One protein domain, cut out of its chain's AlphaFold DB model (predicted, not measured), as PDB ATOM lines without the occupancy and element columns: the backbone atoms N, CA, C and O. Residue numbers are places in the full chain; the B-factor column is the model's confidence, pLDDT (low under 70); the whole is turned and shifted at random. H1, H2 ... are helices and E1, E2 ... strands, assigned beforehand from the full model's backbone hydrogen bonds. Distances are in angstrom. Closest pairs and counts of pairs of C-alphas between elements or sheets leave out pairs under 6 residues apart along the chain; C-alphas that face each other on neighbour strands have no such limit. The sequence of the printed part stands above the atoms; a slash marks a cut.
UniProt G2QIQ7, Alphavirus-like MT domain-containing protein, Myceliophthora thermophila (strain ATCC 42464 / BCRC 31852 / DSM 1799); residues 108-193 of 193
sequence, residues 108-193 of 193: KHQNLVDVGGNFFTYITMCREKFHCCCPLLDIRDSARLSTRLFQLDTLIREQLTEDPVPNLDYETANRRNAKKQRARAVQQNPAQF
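What this domain is: This is residues 108 to 193 of the 193 residues of the protein "Alphavirus-like MT domain-containing protein" of Myceliophthora thermophila (strain ATCC 42464 / BCRC 31852 / DSM 1799) (UniProt G2QIQ7). A long helix, H2, runs along one side of an elongated body; the short helix H1 packs on its residues 148 to 152, and H3 folds back at a slant and packs on its residues 155 to 160. A small sheet of two short parallel strands, E1 and E2, lies on the far side of H1 from H2, with E2 next to H1. The printed part has 86 residues, with three named helices and two named strands in the order E1, H1, E2, H2, H3, and the class is mostly helix. The whole is only just loose, close to compact, with a radius of gyration of the C-alphas of 14.8 A, and the C-alphas span 49 by 28 by 19 A.

Where its parts are: In the sheet, E1 is residues 112 to 114, beginning at C-alpha 112 at (6.085, 12.062, 41.814), and E2 is residues 130 to 132; from first to last C-alpha they measure 6.5 A and 6.7 A. H1, residues 119 to 124, measures 8.8 A. H2, residues 139 to 160, is the longest helix, 31.4 A from C-alpha 139 at (4.101, 23.452, 19.202) to C-alpha 160. H3, residues 170 to 188, measures 26.9 A and ends at C-alpha 188 at (-5.264, -1.533, 29.235).

How they stand to each other: E1 and E2 are parallel neighbours, their directions at 13 degrees. N 131 and O 112 are 2.8 A apart and N 114 and O 131 are 2.9 A apart, both within hydrogen-bond range. E1, H1 and E2 form a strand-helix-strand unit, two parallel neighbour strands with a helix between them in the chain, and its crossover is right-handed. The closest C-alphas of H1 and E2, those of Phe 119 and Cys 132, are 5.8 A apart. H1 and H2 touch, closest at the C-alphas of Phe 120 and Arg 148, 6.1 A apart; they run the same way at a shallow tilt of 25 degrees. H2 and H3 touch, closest at the C-alphas of Ile 156 and Ala 183, 4.9 A apart; they run opposite ways at a steep tilt of 50 degrees. H1 and H3 are near each other, with 6 pairs of C-alphas within 10 A. E1 is apart from H2 and from H3, and E2 is apart from H3. In H1, H2 and H3 every O i to N i+4 pair is within hydrogen-bond range.

The domain as a whole: The two C-alphas farthest apart, those of Leu 137 and Asn 167, are 48.7 A apart. The printed part has no cut and ends at the chain's last residue, 193. The links from E1 to H1 and from H1 to E2 are tight; those from E2 to H2 and from H2 to H3 are short. The mean pLDDT of the printed part is 81.7, and residues 162 to 167 and 190 to 193 are under 70.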
ATOM      1  N   LYS A 108      10.731   4.863  45.695       77.19
ATOM      2  CA  LYS A 108       9.867   4.296  44.636       77.19
ATOM      3  C   LYS A 108       8.368   4.369  44.963       77.19
ATOM      4  O   LYS A 108       7.550   4.367  44.050       77.19
ATOM      5  N   HIS A 109       8.020   4.459  46.248       79.56
ATOM      6  CA  HIS A 109       6.641   4.464  46.740       79.56
ATOM      7  C   HIS A 109       6.065   5.868  46.966       79.56
ATOM      8  O   HIS A 109       4.892   5.984  47.330       79.56
ATOM      9  N   GLN A 110       6.870   6.918  46.781       84.50
ATOM     10  CA  GLN A 110       6.415   8.304  46.836       84.50
ATOM     11  C   GLN A 110       5.790   8.729  45.508       84.50
ATOM     12  O   GLN A 110       6.313   8.406  44.437       84.50
ATOM     13  N   ASN A 111       4.709   9.504  45.599       87.81
ATOM     14  CA  ASN A 111       4.080  10.139  44.446       87.81
ATOM     15  C   ASN A 111       5.028  11.187  43.859       87.81
ATOM     16  O   ASN A 111       5.529  12.047  44.582       87.81
ATOM     17  N   LEU A 112       5.270  11.106  42.555       87.88
ATOM     18  CA  LEU A 112       6.085  12.062  41.814       87.88
ATOM     19  C   LEU A 112       5.214  12.799  40.798       87.88
ATOM     20  O   LEU A 112       4.492  12.163  40.042       87.88
ATOM     21  N   VAL A 113       5.295  14.125  40.761       90.12
ATOM     22  CA  VAL A 113       4.583  14.941  39.770       90.12
ATOM     23  C   VAL A 113       5.607  15.569  38.832       90.12
ATOM     24  O   VAL A 113       6.469  16.320  39.282       90.12
ATOM     25  N   ASP A 114       5.520  15.252  37.541       88.69
ATOM     26  CA  ASP A 114       6.335  15.855  36.484       88.69
ATOM     27  C   ASP A 114       5.472  16.757  35.596       88.69
ATOM     28  O   ASP A 114       4.556  16.308  34.908       88.69
ATOM     29  N   VAL A 115       5.790  18.049  35.585       86.56
ATOM     30  CA  VAL A 115       5.088  19.053  34.771       86.56
ATOM     31  C   VAL A 115       5.666  19.128  33.345       86.56
ATOM     32  O   VAL A 115       5.114  19.798  32.485       86.56
ATOM     33  N   GLY A 116       6.765  18.424  33.052       78.62
ATOM     34  CA  GLY A 116       7.524  18.534  31.802       78.62
ATOM     35  C   GLY A 116       7.278  17.445  30.757       78.62
ATOM     36  O   GLY A 116       7.949  17.456  29.720       78.62
ATOM     37  N   GLY A 117       6.368  16.509  31.013       81.38
ATOM     38  CA  GLY A 117       5.900  15.557  30.008       81.38
ATOM     39  C   GLY A 117       6.819  14.369  29.714       81.38
ATOM     40  O   GLY A 117       6.780  13.840  28.602       81.38
ATOM     41  N   ASN A 118       7.671  13.938  30.655       86.44
ATOM     42  CA  ASN A 118       8.600  12.828  30.428       86.44
ATOM     43  C   ASN A 118       8.103  11.462  30.958       86.44
ATOM     44  O   ASN A 118       8.897  10.655  31.452       86.44
ATOM     45  N   PHE A 119       6.801  11.179  30.814       89.31
ATOM     46  CA  PHE A 119       6.147   9.939  31.273       89.31
ATOM     47  C   PHE A 119       6.842   8.660  30.792       89.31
ATOM     48  O   PHE A 119       7.019   7.722  31.568       89.31
ATOM     49  N   PHE A 120       7.323   8.636  29.543       89.31
ATOM     50  CA  PHE A 120       8.026   7.480  28.979       89.31
ATOM     51  C   PHE A 120       9.207   7.034  29.855       89.31
ATOM     52  O   PHE A 120       9.386   5.842  30.112       89.31
ATOM     53  N   THR A 121       9.992   7.982  30.377       86.81
ATOM     54  CA  THR A 121      11.122   7.668  31.254       86.81
ATOM     55  C   THR A 121      10.652   6.991  32.541       86.81
ATOM     56  O   THR A 121      11.184   5.937  32.882       86.81
ATOM     57  N   TYR A 122       9.617   7.506  33.208       88.25
ATOM     58  CA  TYR A 122       9.093   6.903  34.442       88.25
ATOM     59  C   TYR A 122       8.549   5.487  34.234       88.25
ATOM     60  O   TYR A 122       8.813   4.600  35.052       88.25
ATOM     61  N   ILE A 123       7.882   5.252  33.100       86.88
ATOM     62  CA  ILE A 123       7.393   3.927  32.701       86.88
ATOM     63  C   ILE A 123       8.570   2.957  32.536       86.88
ATOM     64  O   ILE A 123       8.574   1.874  33.127       86.88
ATOM     65  N   THR A 124       9.617   3.355  31.804       84.50
ATOM     66  CA  THR A 124      10.809   2.507  31.604       84.50
ATOM     67  C   THR A 124      11.607   2.266  32.890       84.50
ATOM     68  O   THR A 124      12.136   1.173  33.086       84.50
ATOM     69  N   MET A 125      11.634   3.239  33.808       81.69
ATOM     70  CA  MET A 125      12.239   3.132  35.146       81.69
ATOM     71  C   MET A 125      11.441   2.273  36.120       81.69
ATOM     72  O   MET A 125      11.860   2.070  37.261       81.69
ATOM     73  N   CYS A 126      10.291   1.772  35.685       80.25
ATOM     74  CA  CYS A 126       9.451   0.912  36.482       80.25
ATOM     75  C   CYS A 126       8.848   1.586  37.722       80.25
ATOM     76  O   CYS A 126       8.645   0.930  38.745       80.25
ATOM     77  N   ARG A 127       8.547   2.884  37.629       83.69
ATOM     78  CA  ARG A 127       7.900   3.646  38.697       83.69
ATOM     79  C   ARG A 127       6.378   3.580  38.543       83.69
ATOM     80  O   ARG A 127       5.868   3.817  37.459       83.69
ATOM     81  N   GLU A 128       5.668   3.270  39.624       80.56
ATOM     82  CA  GLU A 128       4.202   3.097  39.607       80.56
ATOM     83  C   GLU A 128       3.451   4.351  40.060       80.56
ATOM     84  O   GLU A 128       2.330   4.600  39.637       80.56
ATOM     85  N   LYS A 129       4.074   5.155  40.927       86.19
ATOM     86  CA  LYS A 129       3.468   6.348  41.523       86.19
ATOM     87  C   LYS A 129       4.055   7.610  40.914       86.19
ATOM     88  O   LYS A 129       4.943   8.245  41.493       86.19
ATOM     89  N   PHE A 130       3.583   7.952  39.723       88.69
ATOM     90  CA  PHE A 130       3.893   9.226  39.090       88.69
ATOM     91  C   PHE A 130       2.662   9.803  38.383       88.69
ATOM     92  O   PHE A 130       1.753   9.066  38.026       88.69
ATOM     93  N   HIS A 131       2.643  11.119  38.204       88.88
ATOM     94  CA  HIS A 131       1.698  11.835  37.358       88.88
ATOM     95  C   HIS A 131       2.488  12.758  36.436       88.88
ATOM     96  O   HIS A 131       3.382  13.473  36.900       88.88
ATOM     97  N   CYS A 132       2.159  12.754  35.146       89.62
ATOM     98  CA  CYS A 132       2.799  13.617  34.168       89.62
ATOM     99  C   CYS A 132       1.781  14.571  33.532       89.62
ATOM    100  O   CYS A 132       0.944  14.156  32.739       89.62
ATOM    101  N   CYS A 133       1.855  15.862  33.865       86.19
ATOM    102  CA  CYS A 133       0.831  16.840  33.475       86.19
ATOM    103  C   CYS A 133       0.847  17.178  31.969       86.19
ATOM    104  O   CYS A 133      -0.195  17.490  31.405       86.19
ATOM    105  N   CYS A 134       2.012  17.088  31.312       86.75
ATOM    106  CA  CYS A 134       2.195  17.311  29.866       86.75
ATOM    107  C   CYS A 134       1.423  18.524  29.279       86.75
ATOM    108  O   CYS A 134       0.707  18.350  28.288       86.75
ATOM    109  N   PRO A 135       1.525  19.741  29.849       89.38
ATOM    110  CA  PRO A 135       0.768  20.883  29.347       89.38
ATOM    111  C   PRO A 135       1.194  21.230  27.912       89.38
ATOM    112  O   PRO A 135       2.383  21.331  27.613       89.38
ATOM    113  N   LEU A 136       0.218  21.419  27.021       90.38
ATOM    114  CA  LEU A 136       0.444  21.797  25.624       90.38
ATOM    115  C   LEU A 136       0.433  23.322  25.489       90.38
ATOM    116  O   LEU A 136      -0.590  23.908  25.139       90.38
ATOM    117  N   LEU A 137       1.559  23.962  25.817       90.38
ATOM    118  CA  LEU A 137       1.684  25.422  25.777       90.38
ATOM    119  C   LEU A 137       2.183  25.919  24.419       90.38
ATOM    120  O   LEU A 137       1.780  26.991  23.968       90.38
ATOM    121  N   ASP A 138       3.055  25.151  23.762       91.06
ATOM    122  CA  ASP A 138       3.573  25.474  22.435       91.06
ATOM    123  C   ASP A 138       3.635  24.255  21.491       91.06
ATOM    124  O   ASP A 138       3.432  23.101  21.874       91.06
ATOM    125  N   ILE A 139       3.957  24.509  20.217       90.94
ATOM    126  CA  ILE A 139       4.101  23.452  19.202       90.94
ATOM    127  C   ILE A 139       5.233  22.462  19.529       90.94
ATOM    128  O   ILE A 139       5.219  21.317  19.074       90.94
ATOM    129  N   ARG A 140       6.224  22.879  20.330       85.88
ATOM    130  CA  ARG A 140       7.319  22.005  20.765       85.88
ATOM    131  C   ARG A 140       6.811  21.022  21.815       85.88
ATOM    132  O   ARG A 140       7.276  19.885  21.823       85.88
ATOM    133  N   ASP A 141       5.858  21.412  22.655       88.81
ATOM    134  CA  ASP A 141       5.191  20.516  23.599       88.81
ATOM    135  C   ASP A 141       4.347  19.474  22.867       88.81
ATOM    136  O   ASP A 141       4.454  18.287  23.175       88.81
ATOM    137  N   SER A 142       3.625  19.870  21.814       90.19
ATOM    138  CA  SER A 142       2.936  18.916  20.934       90.19
ATOM    139  C   SER A 142       3.916  17.923  20.299       90.19
ATOM    140  O   SER A 142       3.698  16.715  20.361       90.19
ATOM    141  N   ALA A 143       5.043  18.405  19.762       89.69
ATOM    142  CA  ALA A 143       6.072  17.539  19.182       89.69
ATOM    143  C   ALA A 143       6.684  16.573  20.217       89.69
ATOM    144  O   ALA A 143       6.939  15.402  19.910       89.69
ATOM    145  N   ARG A 144       6.898  17.032  21.459       86.69
ATOM    146  CA  ARG A 144       7.365  16.185  22.569       86.69
ATOM    147  C   ARG A 144       6.340  15.110  22.911       86.69
ATOM    148  O   ARG A 144       6.732  13.948  23.013       86.69
ATOM    149  N   LEU A 145       5.062  15.468  23.036       90.81
ATOM    150  CA  LEU A 145       3.985  14.518  23.310       90.81
ATOM    151  C   LEU A 145       3.910  13.444  22.218       90.81
ATOM    152  O   LEU A 145       3.984  12.259  22.533       90.81
ATOM    153  N   SER A 146       3.863  13.837  20.941       91.81
ATOM    154  CA  SER A 146       3.839  12.894  19.814       91.81
ATOM    155  C   SER A 146       5.049  11.958  19.818       91.81
ATOM    156  O   SER A 146       4.898  10.750  19.648       91.81
ATOM    157  N   THR A 147       6.249  12.488  20.086       90.31
ATOM    158  CA  THR A 147       7.472  11.676  20.184       90.31
ATOM    159  C   THR A 147       7.376  10.651  21.316       90.31
ATOM    160  O   THR A 147       7.772   9.500  21.146       90.31
ATOM    161  N   ARG A 148       6.858  11.046  22.483       90.44
ATOM    162  CA  ARG A 148       6.745  10.167  23.656       90.44
ATOM    163  C   ARG A 148       5.667   9.102  23.476       90.44
ATOM    164  O   ARG A 148       5.899   7.957  23.852       90.44
ATOM    165  N   LEU A 149       4.544   9.443  22.845       91.81
ATOM    166  CA  LEU A 149       3.511   8.478  22.467       91.81
ATOM    167  C   LEU A 149       4.048   7.453  21.465       91.81
ATOM    168  O   LEU A 149       3.855   6.258  21.662       91.81
ATOM    169  N   PHE A 150       4.795   7.893  20.450       92.31
ATOM    170  CA  PHE A 150       5.433   6.990  19.490       92.31
ATOM    171  C   PHE A 150       6.432   6.033  20.160       92.31
ATOM    172  O   PHE A 150       6.443   4.834  19.883       92.31
ATOM    173  N   GLN A 151       7.253   6.543  21.083       89.94
ATOM    174  CA  GLN A 151       8.175   5.714  21.870       89.94
ATOM    175  C   GLN A 151       7.434   4.690  22.732       89.94
ATOM    176  O   GLN A 151       7.878   3.549  22.852       89.94
ATOM    177  N   LEU A 152       6.310   5.092  23.327       89.88
ATOM    178  CA  LEU A 152       5.489   4.212  24.145       89.88
ATOM    179  C   LEU A 152       4.842   3.107  23.308       89.88
ATOM    180  O   LEU A 152       4.930   1.943  23.682       89.88
ATOM    181  N   ASP A 153       4.258   3.454  22.161       90.31
ATOM    182  CA  ASP A 153       3.673   2.497  21.217       90.31
ATOM    183  C   ASP A 153       4.726   1.502  20.708       90.31
ATOM    184  O   ASP A 153       4.506   0.293  20.737       90.31
ATOM    185  N   THR A 154       5.920   1.988  20.356       89.31
ATOM    186  CA  THR A 154       7.053   1.131  19.971       89.31
ATOM    187  C   THR A 154       7.412   0.155  21.092       89.31
ATOM    188  O   THR A 154       7.500  -1.048  20.855       89.31
ATOM    189  N   LEU A 155       7.547   0.648  22.329       86.75
ATOM    190  CA  LEU A 155       7.840  -0.196  23.487       86.75
ATOM    191  C   LEU A 155       6.750  -1.246  23.707       86.75
ATOM    192  O   LEU A 155       7.063  -2.406  23.954       86.75
ATOM    193  N   ILE A 156       5.475  -0.865  23.617       86.31
ATOM    194  CA  ILE A 156       4.359  -1.795  23.785       86.31
ATOM    195  C   ILE A 156       4.425  -2.885  22.715       86.31
ATOM    196  O   ILE A 156       4.391  -4.063  23.060       86.31
ATOM    197  N   ARG A 157       4.603  -2.521  21.443       85.94
ATOM    198  CA  ARG A 157       4.720  -3.485  20.340       85.94
ATOM    199  C   ARG A 157       5.884  -4.451  20.541       85.94
ATOM    200  O   ARG A 157       5.680  -5.654  20.434       85.94
ATOM    201  N   GLU A 158       7.066  -3.946  20.894       83.31
ATOM    202  CA  GLU A 158       8.266  -4.761  21.142       83.31
ATOM    203  C   GLU A 158       8.127  -5.708  22.339       83.31
ATOM    204  O   GLU A 158       8.715  -6.788  22.359       83.31
ATOM    205  N   GLN A 159       7.404  -5.298  23.384       78.56
ATOM    206  CA  GLN A 159       7.195  -6.152  24.551       78.56
ATOM    207  C   GLN A 159       6.044  -7.142  24.345       78.56
ATOM    208  O   GLN A 159       6.049  -8.218  24.945       78.56
ATOM    209  N   LEU A 160       5.052  -6.802  23.523       74.75
ATOM    210  CA  LEU A 160       3.901  -7.660  23.254       74.75
ATOM    211  C   LEU A 160       4.122  -8.640  22.104       74.75
ATOM    212  O   LEU A 160       3.345  -9.585  22.003       74.75
ATOM    213  N   THR A 161       5.172  -8.492  21.293       74.00
ATOM    214  CA  THR A 161       5.516  -9.504  20.291       74.00
ATOM    215  C   THR A 161       5.726 -10.876  20.948       74.00
ATOM    216  O   THR A 161       6.438 -11.061  21.948       74.00
ATOM    217  N   GLU A 162       4.996 -11.850  20.408       57.09
ATOM    218  CA  GLU A 162       4.846 -13.217  20.915       57.09
ATOM    219  C   GLU A 162       6.078 -14.085  20.651       57.09
ATOM    220  O   GLU A 162       6.143 -15.175  21.206       57.09
ATOM    221  N   ASP A 163       7.060 -13.604  19.878       61.06
ATOM    222  CA  ASP A 163       8.161 -14.438  19.401       61.06
ATOM    223  C   ASP A 163       8.827 -15.180  20.571       61.06
ATOM    224  O   ASP A 163       9.395 -14.541  21.484       61.06
ATOM    225  N   PRO A 164       8.708 -16.522  20.605       58.34
ATOM    226  CA  PRO A 164       9.378 -17.316  21.608       58.34
ATOM    227  C   PRO A 164      10.869 -17.158  21.347       58.34
ATOM    228  O   PRO A 164      11.357 -17.465  20.265       58.34
ATOM    229  N   VAL A 165      11.595 -16.639  22.334       62.97
ATOM    230  CA  VAL A 165      13.057 -16.667  22.303       62.97
ATOM    231  C   VAL A 165      13.445 -18.011  22.912       62.97
ATOM    232  O   VAL A 165      13.276 -18.176  24.126       62.97
ATOM    233  N   PRO A 166      13.870 -19.004  22.111       67.88
ATOM    234  CA  PRO A 166      14.269 -20.292  22.654       67.88
ATOM    235  C   PRO A 166      15.503 -20.115  23.549       67.88
ATOM    236  O   PRO A 166      16.409 -19.351  23.222       67.88
ATOM    237  N   ASN A 167      15.536 -20.849  24.663       69.06
ATOM    238  CA  ASN A 167      16.675 -20.948  25.588       69.06
ATOM    239  C   ASN A 167      17.053 -19.653  26.330       69.06
ATOM    240  O   ASN A 167      18.225 -19.285  26.393       69.06
ATOM    241  N   LEU A 168      16.077 -18.976  26.939       71.44
ATOM    242  CA  LEU A 168      16.371 -17.948  27.939       71.44
ATOM    243  C   LEU A 168      16.632 -18.586  29.309       71.44
ATOM    244  O   LEU A 168      15.892 -19.465  29.749       71.44
ATOM    245  N   ASP A 169      17.656 -18.096  30.002       83.62
ATOM    246  CA  ASP A 169      17.852 -18.346  31.425       83.62
ATOM    247  C   ASP A 169      16.653 -17.820  32.238       83.62
ATOM    248  O   ASP A 169      15.962 -16.873  31.843       83.62
ATOM    249  N   TYR A 170      16.406 -18.433  33.398       77.56
ATOM    250  CA  TYR A 170      15.259 -18.117  34.256       77.56
ATOM    251  C   TYR A 170      15.180 -16.623  34.622       77.56
ATOM    252  O   TYR A 170      14.101 -16.026  34.617       77.56
ATOM    253  N   GLU A 171      16.323 -15.988  34.892       80.56
ATOM    254  CA  GLU A 171      16.373 -14.578  35.280       80.56
ATOM    255  C   GLU A 171      16.003 -13.654  34.111       80.56
ATOM    256  O   GLU A 171      15.223 -12.705  34.266       80.56
ATOM    257  N   THR A 172      16.508 -13.927  32.910       78.88
ATOM    258  CA  THR A 172      16.151 -13.149  31.716       78.88
ATOM    259  C   THR A 172      14.707 -13.388  31.284       78.88
ATOM    260  O   THR A 172      14.027 -12.432  30.896       78.88
ATOM    261  N   ALA A 173      14.189 -14.609  31.440       77.56
ATOM    262  CA  ALA A 173      12.778 -14.916  31.221       77.56
ATOM    263  C   ALA A 173      11.865 -14.123  32.177       77.56
ATOM    264  O   ALA A 173      10.918 -13.471  31.727       77.56
ATOM    265  N   ASN A 174      12.190 -14.073  33.474       80.62
ATOM    266  CA  ASN A 174      11.456 -13.270  34.458       80.62
ATOM    267  C   ASN A 174      11.491 -11.770  34.134       80.62
ATOM    268  O   ASN A 174      10.455 -11.100  34.172       80.62
ATOM    269  N   ARG A 175      12.657 -11.233  33.750       79.69
ATOM    270  CA  ARG A 175      12.787  -9.827  33.325       79.69
ATOM    271  C   ARG A 175      11.940  -9.524  32.087       79.69
ATOM    272  O   ARG A 175      11.300  -8.472  32.042       79.69
ATOM    273  N   ARG A 176      11.896 -10.430  31.102       77.06
ATOM    274  CA  ARG A 176      11.041 -10.305  29.905       77.06
ATOM    275  C   ARG A 176       9.562 -10.314  30.292       77.06
ATOM    276  O   ARG A 176       8.838  -9.405  29.898       77.06
ATOM    277  N   ASN A 177       9.130 -11.260  31.125       80.19
ATOM    278  CA  ASN A 177       7.742 -11.358  31.588       80.19
ATOM    279  C   ASN A 177       7.285 -10.107  32.353       80.19
ATOM    280  O   ASN A 177       6.202  -9.590  32.082       80.19
ATOM    281  N   ALA A 178       8.130  -9.560  33.231       80.31
ATOM    282  CA  ALA A 178       7.839  -8.311  33.935       80.31
ATOM    283  C   ALA A 178       7.652  -7.128  32.967       80.31
ATOM    284  O   ALA A 178       6.747  -6.311  33.148       80.31
ATOM    285  N   LYS A 179       8.469  -7.037  31.907       78.50
ATOM    286  CA  LYS A 179       8.301  -6.020  30.855       78.50
ATOM    287  C   LYS A 179       7.015  -6.228  30.048       78.50
ATOM    288  O   LYS A 179       6.308  -5.251  29.804       78.50
ATOM    289  N   LYS A 180       6.664  -7.478  29.706       80.81
ATOM    290  CA  LYS A 180       5.400  -7.814  29.019       80.81
ATOM    291  C   LYS A 180       4.179  -7.394  29.836       80.81
ATOM    292  O   LYS A 180       3.280  -6.742  29.312       80.81
ATOM    293  N   GLN A 181       4.155  -7.727  31.128       81.12
ATOM    294  CA  GLN A 181       3.063  -7.354  32.033       81.12
ATOM    295  C   GLN A 181       2.870  -5.833  32.100       81.12
ATOM    296  O   GLN A 181       1.740  -5.355  32.075       81.12
ATOM    297  N   ARG A 182       3.961  -5.062  32.103       75.44
ATOM    298  CA  ARG A 182       3.912  -3.591  32.088       75.44
ATOM    299  C   ARG A 182       3.350  -3.039  30.788       75.44
ATOM    300  O   ARG A 182       2.490  -2.171  30.830       75.44
ATOM    301  N   ALA A 183       3.804  -3.555  29.648       78.88
ATOM    302  CA  ALA A 183       3.267  -3.151  28.353       78.88
ATOM    303  C   ALA A 183       1.754  -3.403  28.268       78.88
ATOM    304  O   ALA A 183       1.018  -2.532  27.811       78.88
ATOM    305  N   ARG A 184       1.277  -4.540  28.801       83.00
ATOM    306  CA  ARG A 184      -0.162  -4.830  28.923       83.00
ATOM    307  C   ARG A 184      -0.883  -3.841  29.841       83.00
ATOM    308  O   ARG A 184      -1.943  -3.356  29.467       83.00
ATOM    309  N   ALA A 185      -0.312  -3.509  31.000       80.00
ATOM    310  CA  ALA A 185      -0.911  -2.547  31.931       80.00
ATOM    311  C   ALA A 185      -1.066  -1.150  31.303       80.00
ATOM    312  O   ALA A 185      -2.120  -0.532  31.426       80.00
ATOM    313  N   VAL A 186      -0.049  -0.688  30.566       78.94
ATOM    314  CA  VAL A 186      -0.108   0.582  29.826       78.94
ATOM    315  C   VAL A 186      -1.165   0.535  28.719       78.94
ATOM    316  O   VAL A 186      -1.909   1.495  28.548       78.94
ATOM    317  N   GLN A 187      -1.266  -0.580  27.989       80.25
ATOM    318  CA  GLN A 187      -2.266  -0.749  26.933       80.25
ATOM    319  C   GLN A 187      -3.706  -0.761  27.478       80.25
ATOM    320  O   GLN A 187      -4.602  -0.217  26.842       80.25
ATOM    321  N   GLN A 188      -3.933  -1.387  28.636       81.56
ATOM    322  CA  GLN A 188      -5.264  -1.533  29.235       81.56
ATOM    323  C   GLN A 188      -5.778  -0.247  29.887       81.56
ATOM    324  O   GLN A 188      -6.981  -0.001  29.865       81.56
ATOM    325  N   ASN A 189      -4.892   0.565  30.470       76.94
ATOM    326  CA  ASN A 189      -5.278   1.807  31.129       76.94
ATOM    327  C   ASN A 189      -4.282   2.942  30.833       76.94
ATOM    328  O   ASN A 189      -3.469   3.296  31.690       76.94
ATOM    329  N   PRO A 190      -4.336   3.539  29.630       66.81
ATOM    330  CA  PRO A 190      -3.403   4.594  29.246       66.81
ATOM    331  C   PRO A 190      -3.580   5.874  30.076       66.81
ATOM    332  O   PRO A 190      -2.631   6.633  30.215       66.81
ATOM    333  N   ALA A 191      -4.767   6.101  30.655       57.84
ATOM    334  CA  ALA A 191      -5.089   7.294  31.446       57.84
ATOM    335  C   ALA A 191      -4.506   7.275  32.873       57.84
ATOM    336  O   ALA A 191      -4.589   8.273  33.586       57.84
ATOM    337  N   GLN A 192      -3.940   6.147  33.308       56.94
ATOM    338  CA  GLN A 192      -3.316   6.011  34.626       56.94
ATOM    339  C   GLN A 192      -1.891   6.597  34.686       56.94
ATOM    340  O   GLN A 192      -1.313   6.651  35.772       56.94
ATOM    341  N   PHE A 193      -1.327   7.023  33.549       52.22
ATOM    342  CA  PHE A 193       0.078   7.420  33.394       52.22
ATOM    343  C   PHE A 193       0.239   8.873  32.933       52.22
ATOM    344  O   PHE A 193      -0.547   9.309  32.066       52.22
TER     345      PHE A 193